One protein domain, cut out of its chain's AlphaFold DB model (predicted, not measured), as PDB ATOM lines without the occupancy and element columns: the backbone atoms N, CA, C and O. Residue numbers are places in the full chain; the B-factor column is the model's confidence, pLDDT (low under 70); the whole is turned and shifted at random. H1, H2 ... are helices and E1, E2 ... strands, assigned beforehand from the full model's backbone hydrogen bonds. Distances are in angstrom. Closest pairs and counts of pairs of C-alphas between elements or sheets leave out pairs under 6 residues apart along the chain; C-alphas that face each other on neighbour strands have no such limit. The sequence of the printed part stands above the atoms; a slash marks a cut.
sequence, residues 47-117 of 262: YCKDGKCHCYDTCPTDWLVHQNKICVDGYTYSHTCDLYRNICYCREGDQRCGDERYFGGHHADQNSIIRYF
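AT A GLANCE: This is residues 47 to 117 of the 262 residues of an uncharacterized protein of Mesocestoides corti (UniProt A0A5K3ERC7). What does the model look like? Helix H2 makes the core, with the small hairpin E1 and E2 toward its last residues and the three-stranded sheet E4, E3, E5 toward its first. Short H3 packs on residues 82 to 86 of H2, and short H1 lies between E2 and E3 along the chain. What is it made of? The printed part has 71 residues with named elements in the order E1 E2 H1 E3 E4 H2 H3 E5, class mixed, both sheets antiparallel. It is compact, with a radius of gyration of the C-alphas of 11.9 A and spans of 35 by 28 by 22 A.

IN THESE COORDINATES: Where do the elements begin? E1, residues 47 to 49, starts at C-alpha 47 (150.861, 133.744, 129.768); E2 is 52 to 55, 10.2 A long, and H1 61 to 65. What follows? E3 is 70 to 72, E4 75 to 77, H2 80 to 91, 16.9 A long, H3 100 to 103, and E5 114 to 116, ending at C-alpha 116 (127.487, 126.433, 121.922).

HOW THE PARTS SIT: How do the strands pair? In hairpin E1 and E2, N 47 and O 54 are 2.8 A apart; in hairpin E3 and E4, N 72 and O 75 are 2.9 A apart. E5 is antiparallel to E3, with N 115 and O 71 at 2.8 A. E4, H2 H3, E5 form a split strand-helix-strand unit, two strands of one sheet that are not neighbours, with helices between them along the chain and E3 between them in the sheet; its crossover is right-handed. Where are the helices? H2 only grazes this sheet with residues 80 to 86, and the closest C-alphas of E2 and H2, Cys 55 and Cys 88, are 5.6 A apart. H3 touches H2, closest at C-alphas Phe 103 and Asn 86, 7.1 A; H1 is close to H2 but not clearly touching, closest at C-alphas Trp 63 and Cys 81, 7.0 A. Are their backbones bonded? Every O i to N i+4 pair of H2 is within hydrogen-bond range; H1 has 0 of 1, with 1 of 2 O i to N i+3 pairs, and H3 is too short for an i+4 pair.

THE WHOLE: How large is it? The two C-alphas farthest apart, Asp 50 and Gly 74, are 36.3 A apart. Is it unbroken and confident? The printed part has no cut and no long link; pLDDT is under 70 at residues 64 to 67.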
ATOM      1  N   TYR A  47     150.340 133.080 128.580       92.19
ATOM      2  CA  TYR A  47     150.861 133.744 129.768       92.19
ATOM      3  C   TYR A  47     152.174 134.447 129.466       92.19
ATOM      4  O   TYR A  47     152.934 134.017 128.599       92.19
ATOM      5  N   CYS A  48     152.460 135.510 130.212       92.38
ATOM      6  CA  CYS A  48     153.764 136.141 130.145       92.38
ATOM      7  C   CYS A  48     154.772 135.408 131.035       92.38
ATOM      8  O   CYS A  48     154.490 135.092 132.193       92.38
ATOM      9  N   LYS A  49     155.964 135.178 130.490       91.88
ATOM     10  CA  LYS A  49     157.154 134.750 131.217       91.88
ATOM     11  C   LYS A  49     158.367 135.447 130.616       91.88
ATOM     12  O   LYS A  49     158.525 135.465 129.399       91.88
ATOM     13  N   ASP A  50     159.203 136.044 131.462       89.88
ATOM     14  CA  ASP A  50     160.421 136.753 131.044       89.88
ATOM     15  C   ASP A  50     160.155 137.825 129.957       89.88
ATOM     16  O   ASP A  50     160.928 137.992 129.011       89.88
ATOM     17  N   GLY A  51     159.011 138.516 130.058       89.19
ATOM     18  CA  GLY A  51     158.576 139.550 129.110       89.19
ATOM     19  C   GLY A  51     158.116 139.038 127.744       89.19
ATOM     20  O   GLY A  51     157.937 139.827 126.816       89.19
ATOM     21  N   LYS A  52     157.920 137.724 127.595       91.62
ATOM     22  CA  LYS A  52     157.426 137.090 126.369       91.62
ATOM     23  C   LYS A  52     156.158 136.300 126.636       91.62
ATOM     24  O   LYS A  52     155.985 135.721 127.703       91.62
ATOM     25  N   CYS A  53     155.278 136.267 125.646       93.69
ATOM     26  CA  CYS A  53     154.051 135.490 125.712       93.69
ATOM     27  C   CYS A  53     154.313 134.052 125.276       93.69
ATOM     28  O   CYS A  53     154.968 133.801 124.264       93.69
ATOM     29  N   HIS A  54     153.811 133.114 126.065       94.75
ATOM     30  CA  HIS A  54     153.931 131.684 125.844       94.75
ATOM     31  C   HIS A  54     152.553 131.043 125.934       94.75
ATOM     32  O   HIS A  54     151.758 131.399 126.803       94.75
ATOM     33  N   CYS A  55     152.278 130.064 125.077       95.31
ATOM     34  CA  CYS A  55     151.045 129.289 125.155       95.31
ATOM     35  C   CYS A  55     150.946 128.556 126.497       95.31
ATOM     36  O   CYS A  55     151.921 127.957 126.954       95.31
ATOM     37  N   TYR A  56     149.763 128.557 127.111       93.25
ATOM     38  CA  TYR A  56     149.543 127.826 128.358       93.25
ATOM     39  C   TYR A  56     149.761 126.318 128.184       93.25
ATOM     40  O   TYR A  56     149.058 125.659 127.418       93.25
ATOM     41  N   ASP A  57     150.646 125.742 128.997       90.81
ATOM     42  CA  ASP A  57     150.869 124.292 129.020       90.81
ATOM     43  C   ASP A  57     149.689 123.528 129.625       90.81
ATOM     44  O   ASP A  57     149.420 122.395 129.233       90.81
ATOM     45  N   THR A  58     148.948 124.157 130.535       89.31
ATOM     46  CA  THR A  58     147.739 123.640 131.190       89.31
ATOM     47  C   THR A  58     146.802 124.790 131.521       89.31
ATOM     48  O   THR A  58     147.251 125.925 131.668       89.31
ATOM     49  N   CYS A  59     145.515 124.502 131.698       88.38
ATOM     50  CA  CYS A  59     144.554 125.537 132.052       88.38
ATOM     51  C   CYS A  59     144.776 126.109 133.455       88.38
ATOM     52  O   CYS A  59     144.852 125.331 134.410       88.38
ATOM     53  N   PRO A  60     144.850 127.445 133.593       85.69
ATOM     54  CA  PRO A  60     144.913 128.107 134.889       85.69
ATOM     55  C   PRO A  60     143.713 127.764 135.780       85.69
ATOM     56  O   PRO A  60     142.596 127.572 135.300       85.69
ATOM     57  N   THR A  61     143.928 127.685 137.093       81.94
ATOM     58  CA  THR A  61     142.890 127.263 138.050       81.94
ATOM     59  C   THR A  61     141.707 128.232 138.114       81.94
ATOM     60  O   THR A  61     140.569 127.810 138.296       81.94
ATOM     61  N   ASP A  62     141.957 129.526 137.935       76.25
ATOM     62  CA  ASP A  62     140.957 130.597 137.873       76.25
ATOM     63  C   ASP A  62     140.023 130.474 136.661       76.25
ATOM     64  O   ASP A  62     138.871 130.897 136.722       76.25
ATOM     65  N   TRP A  63     140.461 129.805 135.594       74.69
ATOM     66  CA  TRP A  63     139.596 129.482 134.463       74.69
ATOM     67  C   TRP A  63     138.647 128.320 134.760       74.69
ATOM     68  O   TRP A  63     137.587 128.231 134.152       74.69
ATOM     69  N   LEU A  64     138.976 127.443 135.711       66.25
ATOM     70  CA  LEU A  64     138.191 126.239 136.014       66.25
ATOM     71  C   LEU A  64     136.922 126.517 136.835       66.25
ATOM     72  O   LEU A  64     136.192 125.582 137.169       66.25
ATOM     73  N   VAL A  65     136.640 127.783 137.161       62.06
ATOM     74  CA  VAL A  65     135.499 128.197 137.998       62.06
ATOM     75  C   VAL A  65     134.149 127.890 137.324       62.06
ATOM     76  O   VAL A  65     133.139 127.713 138.008       62.06
ATOM     77  N   HIS A  66     134.126 127.725 135.998       58.06
ATOM     78  CA  HIS A  66     132.938 127.345 135.234       58.06
ATOM     79  C   HIS A  66     133.266 126.217 134.252       58.06
ATOM     80  O   HIS A  66     133.546 126.462 133.084       58.06
ATOM     81  N   GLN A  67     133.223 124.965 134.719       59.00
ATOM     82  CA  GLN A  67     133.409 123.794 133.857       59.00
ATOM     83  C   GLN A  67     132.251 123.638 132.863       59.00
ATOM     84  O   GLN A  67     131.317 122.873 133.093       59.00
ATOM     85  N   ASN A  68     132.334 124.337 131.738       73.31
ATOM     86  CA  ASN A  68     131.460 124.115 130.601       73.31
ATOM     87  C   ASN A  68     132.296 123.541 129.460       73.31
ATOM     88  O   ASN A  68     133.217 124.192 128.963       73.31
ATOM     89  N   LYS A  69     131.955 122.318 129.037       89.19
ATOM     90  CA  LYS A  69     132.386 121.814 127.731       89.19
ATOM     91  C   LYS A  69     131.883 122.766 126.652       89.19
ATOM     92  O   LYS A  69     130.814 123.359 126.809       89.19
ATOM     93  N   ILE A  70     132.612 122.870 125.552       90.25
ATOM     94  CA  ILE A  70     132.202 123.690 124.411       90.25
ATOM     95  C   ILE A  70     132.309 122.898 123.113       90.25
ATOM     96  O   ILE A  70     133.185 122.042 122.968       90.25
ATOM     97  N   CYS A  71     131.422 123.206 122.171       91.38
ATOM     98  CA  CYS A  71     131.451 122.645 120.834       91.38
ATOM     99  C   CYS A  71     132.002 123.685 119.860       91.38
ATOM    100  O   CYS A  71     131.413 124.757 119.709       91.38
ATOM    101  N   VAL A  72     133.120 123.367 119.208       93.06
ATOM    102  CA  VAL A  72     133.848 124.280 118.320       93.06
ATOM    103  C   VAL A  72     134.133 123.569 117.011       93.06
ATOM    104  O   VAL A  72     134.813 122.548 117.016       93.06
ATOM    105  N   ASP A  73     133.584 124.066 115.906       91.62
ATOM    106  CA  ASP A  73     133.753 123.466 114.568       91.62
ATOM    107  C   ASP A  73     133.435 121.954 114.499       91.62
ATOM    108  O   ASP A  73     133.951 121.225 113.658       91.62
ATOM    109  N   GLY A  74     132.565 121.462 115.392       90.38
ATOM    110  CA  GLY A  74     132.220 120.039 115.508       90.38
ATOM    111  C   GLY A  74     133.112 119.228 116.459       90.38
ATOM    112  O   GLY A  74     132.820 118.061 116.714       90.38
ATOM    113  N   TYR A  75     134.132 119.845 117.053       95.31
ATOM    114  CA  TYR A  75     135.014 119.247 118.052       95.31
ATOM    115  C   TYR A  75     134.638 119.674 119.469       95.31
ATOM    116  O   TYR A  75     134.376 120.845 119.752       95.31
ATOM    117  N   THR A  76     134.618 118.705 120.383       94.50
ATOM    118  CA  THR A  76     134.326 118.970 121.795       94.50
ATOM    119  C   THR A  76     135.602 119.322 122.533       94.50
ATOM    120  O   THR A  76     136.508 118.498 122.619       94.50
ATOM    121  N   TYR A  77     135.628 120.501 123.145       93.81
ATOM    122  CA  TYR A  77     136.655 120.872 124.109       93.81
ATOM    123  C   TYR A  77     136.121 120.709 125.527       93.81
ATOM    124  O   TYR A  77     134.950 120.988 125.811       93.81
ATOM    125  N   SER A  78     136.998 120.281 126.433       90.44
ATOM    126  CA  SER A  78     136.662 120.139 127.854       90.44
ATOM    127  C   SER A  78     136.415 121.491 128.520       90.44
ATOM    128  O   SER A  78     135.604 121.580 129.441       90.44
ATOM    129  N   HIS A  79     137.093 122.537 128.042       89.00
ATOM    130  CA  HIS A  79     136.955 123.900 128.533       89.00
ATOM    131  C   HIS A  79     137.332 124.925 127.453       89.00
ATOM    132  O   HIS A  79     138.158 124.642 126.588       89.00
ATOM    133  N   THR A  80     136.821 126.158 127.548       89.69
ATOM    134  CA  THR A  80     137.202 127.263 126.643       89.69
ATOM    135  C   THR A  80     138.699 127.569 126.673       89.69
ATOM    136  O   THR A  80     139.284 127.968 125.673       89.69
ATOM    137  N   CYS A  81     139.352 127.326 127.807       90.94
ATOM    138  CA  CYS A  81     140.807 127.420 127.908       90.94
ATOM    139  C   CYS A  81     141.526 126.487 126.920       90.94
ATOM    140  O   CYS A  81     142.496 126.902 126.292       90.94
ATOM    141  N   ASP A  82     141.058 125.243 126.763       93.31
ATOM    142  CA  ASP A  82     141.704 124.278 125.871       93.31
ATOM    143  C   ASP A  82     141.621 124.725 124.412       93.31
ATOM    144  O   ASP A  82     142.583 124.541 123.668       93.31
ATOM    145  N   LEU A  83     140.526 125.387 124.023       94.06
ATOM    146  CA  LEU A  83     140.412 126.018 122.710       94.06
ATOM    147  C   LEU A  83     141.516 127.061 122.506       94.06
ATOM    148  O   LEU A  83     142.265 126.977 121.537       94.06
ATOM    149  N   TYR A  84     141.655 128.020 123.422       94.38
ATOM    150  CA  TYR A  84     142.634 129.097 123.253       94.38
ATOM    151  C   TYR A  84     144.084 128.614 123.352       94.38
ATOM    152  O   TYR A  84     144.950 129.120 122.639       94.38
ATOM    153  N   ARG A  85     144.348 127.592 124.172       94.50
ATOM    154  CA  ARG A  85     145.636 126.884 124.183       94.50
ATOM    155  C   ARG A  85     145.956 126.295 122.816       94.50
ATOM    156  O   ARG A  85     147.060 126.482 122.316       94.50
ATOM    157  N   ASN A  86     144.985 125.619 122.209       96.69
ATOM    158  CA  ASN A  86     145.156 125.003 120.903       96.69
ATOM    159  C   ASN A  86     145.363 126.042 119.791       96.69
ATOM    160  O   ASN A  86     146.296 125.906 119.008       96.69
ATOM    161  N   ILE A  87     144.574 127.124 119.784       96.75
ATOM    162  CA  ILE A  87     144.760 128.256 118.859       96.75
ATOM    163  C   ILE A  87     146.184 128.809 118.971       96.75
ATOM    164  O   ILE A  87     146.839 129.043 117.955       96.75
ATOM    165  N   CYS A  88     146.686 128.987 120.197       96.44
ATOM    166  CA  CYS A  88     148.051 129.443 120.420       96.44
ATOM    167  C   CYS A  88     149.076 128.457 119.845       96.44
ATOM    168  O   CYS A  88     149.911 128.851 119.034       96.44
ATOM    169  N   TYR A  89     148.978 127.165 120.178       97.19
ATOM    170  CA  TYR A  89     149.881 126.145 119.639       97.19
ATOM    171  C   TYR A  89     149.894 126.122 118.111       97.19
ATOM    172  O   TYR A  89     150.962 126.051 117.508       97.19
ATOM    173  N   CYS A  90     148.726 126.213 117.478       97.00
ATOM    174  CA  CYS A  90     148.617 126.203 116.026       97.00
ATOM    175  C   CYS A  90     149.201 127.462 115.384       97.00
ATOM    176  O   CYS A  90     149.884 127.363 114.365       97.00
ATOM    177  N   ARG A  91     149.012 128.633 116.003       96.06
ATOM    178  CA  ARG A  91     149.610 129.890 115.538       96.06
ATOM    179  C   ARG A  91     151.139 129.881 115.643       96.06
ATOM    180  O   ARG A  91     151.802 130.349 114.724       96.06
ATOM    181  N   GLU A  92     151.689 129.328 116.723       94.94
ATOM    182  CA  GLU A  92     153.142 129.247 116.948       94.94
ATOM    183  C   GLU A  92     153.815 128.071 116.210       94.94
ATOM    184  O   GLU A  92     155.036 127.921 116.263       94.94
ATOM    185  N   GLY A  93     153.046 127.216 115.522       94.69
ATOM    186  CA  GLY A  93     153.570 126.012 114.866       94.69
ATOM    187  C   GLY A  93     154.082 124.950 115.848       94.69
ATOM    188  O   GLY A  93     154.965 124.160 115.510       94.69
ATOM    189  N   ASP A  94     153.555 124.940 117.073       95.81
ATOM    190  CA  ASP A  94     153.894 123.971 118.111       95.81
ATOM    191  C   ASP A  94     153.381 122.571 117.731       95.81
ATOM    192  O   ASP A  94     152.274 122.404 117.216       95.81
ATOM    193  N   GLN A  95     154.169 121.535 118.026       94.94
ATOM    194  CA  GLN A  95     153.832 120.138 117.718       94.94
ATOM    195  C   GLN A  95     152.579 119.633 118.448       94.94
ATOM    196  O   GLN A  95     152.009 118.618 118.055       94.94
ATOM    197  N   ARG A  96     152.163 120.317 119.518       95.06
ATOM    198  CA  ARG A  96     150.949 120.015 120.286       95.06
ATOM    199  C   ARG A  96     149.675 120.544 119.630       95.06
ATOM    200  O   ARG A  96     148.590 120.203 120.097       95.06
ATOM    201  N   CYS A  97     149.781 121.375 118.591       96.38
ATOM    202  CA  CYS A  97     148.629 121.832 117.817       96.38
ATOM    203  C   CYS A  97     147.820 120.624 117.323       96.38
ATOM    204  O   CYS A  97     148.355 119.755 116.634       96.38
ATOM    205  N   GLY A  98     146.542 120.565 117.695       95.69
ATOM    206  CA  GLY A  98     145.655 119.459 117.335       95.69
ATOM    207  C   GLY A  98     145.957 118.119 118.010       95.69
ATOM    208  O   GLY A  98     145.481 117.100 117.527       95.69
ATOM    209  N   ASP A  99     146.705 118.074 119.122       94.94
ATOM    210  CA  ASP A  99     146.931 116.831 119.879       94.94
ATOM    211  C   ASP A  99     145.602 116.122 120.203       94.94
ATOM    212  O   ASP A  99     144.758 116.642 120.938       94.94
ATOM    213  N   GLU A 100     145.436 114.906 119.677       93.75
ATOM    214  CA  GLU A 100     144.232 114.078 119.814       93.75
ATOM    215  C   GLU A 100     143.793 113.902 121.275       93.75
ATOM    216  O   GLU A 100     142.601 113.841 121.574       93.75
ATOM    217  N   ARG A 101     144.749 113.861 122.211       90.06
ATOM    218  CA  ARG A 101     144.479 113.617 123.635       90.06
ATOM    219  C   ARG A 101     143.777 114.784 124.320       90.06
ATOM    220  O   ARG A 101     143.098 114.565 125.320       90.06
ATOM    221  N   TYR A 102     143.977 116.003 123.824       87.12
ATOM    222  CA  TYR A 102     143.482 117.229 124.456       87.12
ATOM    223  C   TYR A 102     142.470 117.976 123.585       87.12
ATOM    224  O   TYR A 102     141.535 118.572 124.116       87.12
ATOM    225  N   PHE A 103     142.646 117.932 122.264       94.12
ATOM    226  CA  PHE A 103     141.912 118.748 121.294       94.12
ATOM    227  C   PHE A 103     141.176 117.910 120.238       94.12
ATOM    228  O   PHE A 103     140.546 118.472 119.343       94.12
ATOM    229  N   GLY A 104     141.256 116.574 120.323       92.25
ATOM    230  CA  GLY A 104     140.544 115.656 119.429       92.25
ATOM    231  C   GLY A 104     140.909 115.809 117.952       92.25
ATOM    232  O   GLY A 104     140.033 115.662 117.107       92.25
ATOM    233  N   GLY A 105     142.152 116.198 117.644       95.38
ATOM    234  CA  GLY A 105     142.621 116.342 116.263       95.38
ATOM    235  C   GLY A 105     142.280 117.685 115.616       95.38
ATOM    236  O   GLY A 105     142.605 117.913 114.451       95.38
ATOM    237  N   HIS A 106     141.608 118.590 116.332       97.19
ATOM    238  CA  HIS A 106     141.214 119.878 115.774       97.19
ATOM    239  C   HIS A 106     142.420 120.819 115.664       97.19
ATOM    240  O   HIS A 106     143.021 121.167 116.672       97.19
ATOM    241  N   HIS A 107     142.744 121.296 114.464       96.56
ATOM    242  CA  HIS A 107     143.711 122.377 114.255       96.56
ATOM    243  C   HIS A 107     143.002 123.737 114.295       96.56
ATOM    244  O   HIS A 107     142.704 124.311 113.251       96.56
ATOM    245  N   ALA A 108     142.674 124.206 115.502       95.88
ATOM    246  CA  ALA A 108     141.911 125.437 115.692       95.88
ATOM    247  C   ALA A 108     142.725 126.695 115.356       95.88
ATOM    248  O   ALA A 108     143.938 126.749 115.574       95.88
ATOM    249  N   ASP A 109     142.033 127.735 114.902       94.88
ATOM    250  CA  ASP A 109     142.611 129.048 114.629       94.88
ATOM    251  C   ASP A 109     141.717 130.185 115.162       94.88
ATOM    252  O   ASP A 109     140.746 129.961 115.885       94.88
ATOM    253  N   GLN A 110     142.065 131.438 114.856       89.06
ATOM    254  CA  GLN A 110     141.305 132.606 115.321       89.06
ATOM    255  C   GLN A 110     139.877 132.686 114.757       89.06
ATOM    256  O   GLN A 110     139.053 133.410 115.309       89.06
ATOM    257  N   ASN A 111     139.588 131.963 113.675       88.88
ATOM    258  CA  ASN A 111     138.273 131.887 113.052       88.88
ATOM    259  C   ASN A 111     137.450 130.703 113.569       88.88
ATOM    260  O   ASN A 111     136.300 130.572 113.158       88.88
ATOM    261  N   SER A 112     138.002 129.852 114.442       92.38
ATOM    262  CA  SER A 112     137.266 128.734 115.028       92.38
ATOM    263  C   SER A 112     136.047 129.207 115.817       92.38
ATOM    264  O   SER A 112     136.139 130.069 116.696       92.38
ATOM    265  N   ILE A 113     134.884 128.619 115.529       88.69
ATOM    266  CA  ILE A 113     133.596 129.131 116.003       88.69
ATOM    267  C   ILE A 113     133.086 128.277 117.157       88.69
ATOM    268  O   ILE A 113     132.736 127.107 116.981       88.69
ATOM    269  N   ILE A 114     132.947 128.883 118.340       88.38
ATOM    270  CA  ILE A 114     132.199 128.272 119.443       88.38
ATOM    271  C   ILE A 114     130.719 128.247 119.052       88.38
ATOM    272  O   ILE A 114     130.045 129.272 119.084       88.38
ATOM    273  N   ARG A 115     130.182 127.079 118.698       85.31
ATOM    274  CA  ARG A 115     128.762 126.949 118.340       85.31
ATOM    275  C   ARG A 115     127.866 127.068 119.566       85.31
ATOM    276  O   ARG A 115     126.833 127.730 119.511       85.31
ATOM    277  N   TYR A 116     128.242 126.417 120.668       84.31
ATOM    278  CA  TYR A 116     127.487 126.433 121.922       84.31
ATOM    279  C   TYR A 116     128.300 125.861 123.099       84.31
ATOM    280  O   TYR A 116     129.296 125.156 122.916       84.31
ATOM    281  N   PHE A 117     127.842 126.141 124.324       84.94
ATOM    282  CA  PHE A 117     128.493 125.751 125.583       84.94
ATOM    283  C   PHE A 117     128.012 124.387 126.106       84.94
ATOM    284  O   PHE A 117     127.403 124.288 127.171       84.94
TER     285      PHE A 117